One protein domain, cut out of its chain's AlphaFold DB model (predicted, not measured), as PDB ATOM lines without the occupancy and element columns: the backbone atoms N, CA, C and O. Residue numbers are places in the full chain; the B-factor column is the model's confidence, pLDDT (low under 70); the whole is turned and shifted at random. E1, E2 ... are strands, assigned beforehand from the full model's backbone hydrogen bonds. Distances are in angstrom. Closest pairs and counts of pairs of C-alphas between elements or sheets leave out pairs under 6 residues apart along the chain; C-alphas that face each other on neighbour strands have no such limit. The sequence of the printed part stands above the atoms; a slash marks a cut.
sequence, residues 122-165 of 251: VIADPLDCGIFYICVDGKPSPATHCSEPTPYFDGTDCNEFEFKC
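What this domain is: This is residues 122 to 165 of the 251 residues of an uncharacterized protein of Armadillidium nasatum (UniProt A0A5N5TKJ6). There is little regular structure here: a small hairpin of two strands, E1 and E2, after which the rest of the printed part, residues 137 to 165, folds back as a long looped stretch. Residues 139 to 145 run back along E2, tied to it by short antiparallel pairings near both its ends, and residues 152 to 159 fold into a small looped turn, with residues 152 to 153 paired to residues 158 to 159. The printed part has 44 residues, no named helix and two antiparallel strands, E1 then E2; it is all strand by class, with only 9 residues in named elements. It is compact, radius of gyration of the C-alphas 9.9 A, and elongated, spanning 30 by 16 by 16 A.

How they stand to each other: Start at E1, residues 122 to 124; a short link leads to E2, residues 131 to 136. The two form a hairpin, antiparallel at 149 degrees. C-alphas 124 and 132 face each other at 4.3 A; N 133 and O 123 are within hydrogen-bond range at 2.8 A. Farther on, residues 139 to 140 pair antiparallel with 135 to 136 of E2, residues 144 to 145 with 131 to 132, and residues 152 to 153 with 158 to 159.

Where its parts are: Find C-alpha 122 at (35.100, 90.836, 58.528); E1 runs 6.8 A from there. E2 runs 16.5 A to C-alpha 136 at (38.799, 83.287, 54.901).

The domain as a whole: The C-alphas of Asp 137 and Pro 149 are the two farthest apart, 30.8 A. The printed part has no cut. Residues 137 to 165 hold no named element. Look for pLDDT under 70 at residues 126 to 127 and 163 to 164.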
ATOM      1  N   VAL A 122      35.048  89.660  59.399       79.06
ATOM      2  CA  VAL A 122      35.100  90.836  58.528       79.06
ATOM      3  C   VAL A 122      35.988  91.886  59.171       79.06
ATOM      4  O   VAL A 122      35.943  92.066  60.385       79.06
ATOM      5  N   ILE A 123      36.806  92.543  58.360       77.88
ATOM      6  CA  ILE A 123      37.690  93.629  58.786       77.88
ATOM      7  C   ILE A 123      37.393  94.864  57.941       77.88
ATOM      8  O   ILE A 123      37.158  94.746  56.735       77.88
ATOM      9  N   ALA A 124      37.360  96.030  58.582       78.62
ATOM     10  CA  ALA A 124      37.207  97.305  57.895       78.62
ATOM     11  C   ALA A 124      38.487  97.642  57.121       78.62
ATOM     12  O   ALA A 124      39.582  97.227  57.512       78.62
ATOM     13  N   ASP A 125      38.360  98.383  56.024       76.12
ATOM     14  CA  ASP A 125      39.517  99.033  55.430       76.12
ATOM     15  C   ASP A 125      39.947 100.197  56.335       76.12
ATOM     16  O   ASP A 125      39.140 101.081  56.625       76.12
ATOM     17  N   PRO A 126      41.207 100.220  56.791       68.94
ATOM     18  CA  PRO A 126      41.671 101.243  57.718       68.94
ATOM     19  C   PRO A 126      41.781 102.631  57.066       68.94
ATOM     20  O   PRO A 126      41.951 103.618  57.771       68.94
ATOM     21  N   LEU A 127      41.700 102.723  55.734       66.88
ATOM     22  CA  LEU A 127      41.860 103.950  54.953       66.88
ATOM     23  C   LEU A 127      40.583 104.365  54.212       66.88
ATOM     24  O   LEU A 127      40.530 105.486  53.702       66.88
ATOM     25  N   ASP A 128      39.584 103.487  54.108       74.75
ATOM     26  CA  ASP A 128      38.330 103.761  53.409       74.75
ATOM     27  C   ASP A 128      37.125 103.212  54.174       74.75
ATOM     28  O   ASP A 128      36.863 102.014  54.258       74.75
ATOM     29  N   CYS A 129      36.325 104.145  54.671       76.06
ATOM     30  CA  CYS A 129      35.158 103.850  55.474       76.06
ATOM     31  C   CYS A 129      34.086 103.008  54.768       76.06
ATOM     32  O   CYS A 129      33.260 102.366  55.415       76.06
ATOM     33  N   GLY A 130      34.056 103.037  53.439       83.69
ATOM     34  CA  GLY A 130      33.109 102.283  52.636       83.69
ATOM     35  C   GLY A 130      33.630 100.923  52.206       83.69
ATOM     36  O   GLY A 130      32.934 100.249  51.449       83.69
ATOM     37  N   ILE A 131      34.825 100.507  52.633       84.31
ATOM     38  CA  ILE A 131      35.436  99.249  52.208       84.31
ATOM     39  C   ILE A 131      35.603  98.308  53.399       84.31
ATOM     40  O   ILE A 131      35.971  98.693  54.504       84.31
ATOM     41  N   PHE A 132      35.334  97.030  53.156       83.69
ATOM     42  CA  PHE A 132      35.610  95.952  54.090       83.69
ATOM     43  C   PHE A 132      36.086  94.701  53.358       83.69
ATOM     44  O   PHE A 132      35.967  94.562  52.136       83.69
ATOM     45  N   TYR A 133      36.610  93.755  54.129       84.75
ATOM     46  CA  TYR A 133      37.166  92.510  53.628       84.75
ATOM     47  C   TYR A 133      36.676  91.338  54.458       84.75
ATOM     48  O   TYR A 133      36.552  91.426  55.676       84.75
ATOM     49  N   ILE A 134      36.425  90.220  53.790       85.44
ATOM     50  CA  ILE A 134      36.012  88.975  54.426       85.44
ATOM     51  C   ILE A 134      37.260  88.134  54.661       85.44
ATOM     52  O   ILE A 134      37.996  87.812  53.729       85.44
ATOM     53  N   CYS A 135      37.491  87.763  55.909       83.62
ATOM     54  CA  CYS A 135      38.564  86.869  56.293       83.62
ATOM     55  C   CYS A 135      38.163  85.417  56.025       83.62
ATOM     56  O   CYS A 135      37.192  84.928  56.595       83.62
ATOM     57  N   VAL A 136      38.939  84.720  55.193       81.75
ATOM     58  CA  VAL A 136      38.799  83.287  54.901       81.75
ATOM     59  C   VAL A 136      40.166  82.633  55.070       81.75
ATOM     60  O   VAL A 136      41.147  83.074  54.473       81.75
ATOM     61  N   ASP A 137      40.259  81.606  55.918       81.69
ATOM     62  CA  ASP A 137      41.516  80.896  56.219       81.69
ATOM     63  C   ASP A 137      42.672  81.826  56.647       81.69
ATOM     64  O   ASP A 137      43.834  81.637  56.278       81.69
ATOM     65  N   GLY A 138      42.347  82.868  57.421       74.62
ATOM     66  CA  GLY A 138      43.328  83.853  57.887       74.62
ATOM     67  C   GLY A 138      43.841  84.785  56.785       74.62
ATOM     68  O   GLY A 138      44.858  85.448  56.977       74.62
ATOM     69  N   LYS A 139      43.155  84.850  55.639       76.62
ATOM     70  CA  LYS A 139      43.472  85.764  54.542       76.62
ATOM     71  C   LYS A 139      42.285  86.664  54.204       76.62
ATOM     72  O   LYS A 139      41.154  86.183  54.181       76.62
ATOM     73  N   PRO A 140      42.537  87.939  53.897       79.00
ATOM     74  CA  PRO A 140      41.504  88.862  53.456       79.00
ATOM     75  C   PRO A 140      41.057  88.541  52.022       79.00
ATOM     76  O   PRO A 140      41.858  88.143  51.170       79.00
ATOM     77  N   SER A 141      39.766  88.718  51.753       83.44
ATOM     78  CA  SER A 141      39.185  88.703  50.410       83.44
ATOM     79  C   SER A 141      39.651  89.915  49.587       83.44
ATOM     80  O   SER A 141      40.337  90.792  50.103       83.44
ATOM     81  N   PRO A 142      39.254  90.032  48.309       82.25
ATOM     82  CA  PRO A 142      39.248  91.325  47.630       82.25
ATOM     83  C   PRO A 142      38.373  92.354  48.365       82.25
ATOM     84  O   PRO A 142      37.455  91.971  49.100       82.25
ATOM     85  N   ALA A 143      38.650  93.638  48.120       79.88
ATOM     86  CA  ALA A 143      37.886  94.763  48.656       79.88
ATOM     87  C   ALA A 143      36.398  94.643  48.309       79.88
ATOM     88  O   ALA A 143      36.030  94.406  47.153       79.88
ATOM     89  N   THR A 144      35.549  94.809  49.318       86.50
ATOM     90  CA  THR A 144      34.093  94.847  49.178       86.50
ATOM     91  C   THR A 144      33.597  96.221  49.584       86.50
ATOM     92  O   THR A 144      33.974  96.719  50.637       86.50
ATOM     93  N   HIS A 145      32.752  96.825  48.750       89.94
ATOM     94  CA  HIS A 145      32.241  98.170  48.985       89.94
ATOM     95  C   HIS A 145      30.842  98.137  49.599       89.94
ATOM     96  O   HIS A 145      29.937  97.473  49.081       89.94
ATOM     97  N   CYS A 146      30.649  98.931  50.642       88.19
ATOM     98  CA  CYS A 146      29.341  99.385  51.064       88.19
ATOM     99  C   CYS A 146      28.691 100.218  49.952       88.19
ATOM    100  O   CYS A 146      29.347 100.960  49.223       88.19
ATOM    101  N   SER A 147      27.386 100.037  49.772       91.88
ATOM    102  CA  SER A 147      26.604 100.699  48.726       91.88
ATOM    103  C   SER A 147      25.536 101.590  49.346       91.88
ATOM    104  O   SER A 147      25.047 101.322  50.442       91.88
ATOM    105  N   GLU A 148      25.116 102.615  48.608       87.75
ATOM    106  CA  GLU A 148      23.980 103.454  48.992       87.75
ATOM    107  C   GLU A 148      22.711 102.613  49.240       87.75
ATOM    108  O   GLU A 148      22.425 101.693  48.460       87.75
ATOM    109  N   PRO A 149      21.919 102.912  50.290       90.06
ATOM    110  CA  PRO A 149      21.956 104.115  51.139       90.06
ATOM    111  C   PRO A 149      22.851 104.007  52.391       90.06
ATOM    112  O   PRO A 149      22.779 104.855  53.276       90.06
ATOM    113  N   THR A 150      23.645 102.944  52.511       88.62
ATOM    114  CA  THR A 150      24.466 102.648  53.693       88.62
ATOM    115  C   THR A 150      25.943 102.575  53.301       88.62
ATOM    116  O   THR A 150      26.469 101.473  53.166       88.62
ATOM    117  N   PRO A 151      26.612 103.707  53.030       86.69
ATOM    118  CA  PRO A 151      27.939 103.704  52.418       86.69
ATOM    119  C   PRO A 151      29.101 103.499  53.405       86.69
ATOM    120  O   PRO A 151      30.244 103.514  52.963       86.69
ATOM    121  N   TYR A 152      28.850 103.287  54.702       83.31
ATOM    122  CA  TYR A 152      29.897 103.235  55.732       83.31
ATOM    123  C   TYR A 152      29.901 101.899  56.473       83.31
ATOM    124  O   TYR A 152      28.848 101.429  56.876       83.31
ATOM    125  N   PHE A 153      31.054 101.280  56.699       84.62
ATOM    126  CA  PHE A 153      31.172 100.004  57.400       84.62
ATOM    127  C   PHE A 153      31.512 100.216  58.883       84.62
ATOM    128  O   PHE A 153      32.467 100.913  59.210       84.62
ATOM    129  N   ASP A 154      30.752  99.605  59.799       77.50
ATOM    130  CA  ASP A 154      30.959  99.733  61.259       77.50
ATOM    131  C   ASP A 154      31.723  98.561  61.899       77.50
ATOM    132  O   ASP A 154      31.660  98.346  63.111       77.50
ATOM    133  N   GLY A 155      32.402  97.746  61.088       75.06
ATOM    134  CA  GLY A 155      33.065  96.525  61.557       75.06
ATOM    135  C   GLY A 155      32.154  95.300  61.621       75.06
ATOM    136  O   GLY A 155      32.636  94.196  61.875       75.06
ATOM    137  N   THR A 156      30.845  95.454  61.396       78.75
ATOM    138  CA  THR A 156      29.904  94.330  61.290       78.75
ATOM    139  C   THR A 156      29.101  94.384  59.997       78.75
ATOM    140  O   THR A 156      29.025  93.370  59.305       78.75
ATOM    141  N   ASP A 157      28.513  95.534  59.669       85.44
ATOM    142  CA  ASP A 157      27.699  95.722  58.468       85.44
ATOM    143  C   ASP A 157      27.829  97.158  57.925       85.44
ATOM    144  O   ASP A 157      28.407  98.059  58.543       85.44
ATOM    145  N   CYS A 158      27.285  97.366  56.736       88.62
ATOM    146  CA  CYS A 158      27.158  98.672  56.124       88.62
ATOM    147  C   CYS A 158      26.014  99.469  56.775       88.62
ATOM    148  O   CYS A 158      24.912  98.965  57.002       88.62
ATOM    149  N   ASN A 159      26.252 100.748  57.046       85.31
ATOM    150  CA  ASN A 159      25.346 101.658  57.727       85.31
ATOM    151  C   ASN A 159      25.359 103.071  57.102       85.31
ATOM    152  O   ASN A 159      26.171 103.394  56.238       85.31
ATOM    153  N   GLU A 160      24.405 103.905  57.518       85.50
ATOM    154  CA  GLU A 160      24.163 105.251  56.969       85.50
ATOM    155  C   GLU A 160      25.019 106.365  57.609       85.50
ATOM    156  O   GLU A 160      24.974 107.511  57.167       85.50
ATOM    157  N   PHE A 161      25.801 106.055  58.648       73.75
ATOM    158  CA  PHE A 161      26.481 107.036  59.491       73.75
ATOM    159  C   PHE A 161      28.006 106.879  59.492       73.75
ATOM    160  O   PHE A 161      28.560 105.968  60.102       73.75
ATOM    161  N   GLU A 162      28.698 107.866  58.930       72.25
ATOM    162  CA  GLU A 162      30.166 107.911  58.859       72.25
ATOM    163  C   GLU A 162      30.850 107.830  60.235       72.25
ATOM    164  O   GLU A 162      31.890 107.204  60.390       72.25
ATOM    165  N   PHE A 163      30.246 108.394  61.286       63.69
ATOM    166  CA  PHE A 163      30.849 108.393  62.626       63.69
ATOM    167  C   PHE A 163      30.915 107.008  63.291       63.69
ATOM    168  O   PHE A 163      31.596 106.859  64.306       63.69
ATOM    169  N   LYS A 164      30.211 106.001  62.756       69.94
ATOM    170  CA  LYS A 164      30.275 104.609  63.238       69.94
ATOM    171  C   LYS A 164      31.469 103.832  62.682       69.94
ATOM    172  O   LYS A 164      31.644 102.665  63.003       69.94
ATOM    173  N   CYS A 165      32.243 104.470  61.822       73.75
ATOM    174  CA  CYS A 165      33.243 103.826  61.005       73.75
ATOM    175  C   CYS A 165      34.610 103.739  61.660       73.75
ATOM    176  O   CYS A 165      35.033 104.707  62.281       73.75
TER     177      CYS A 165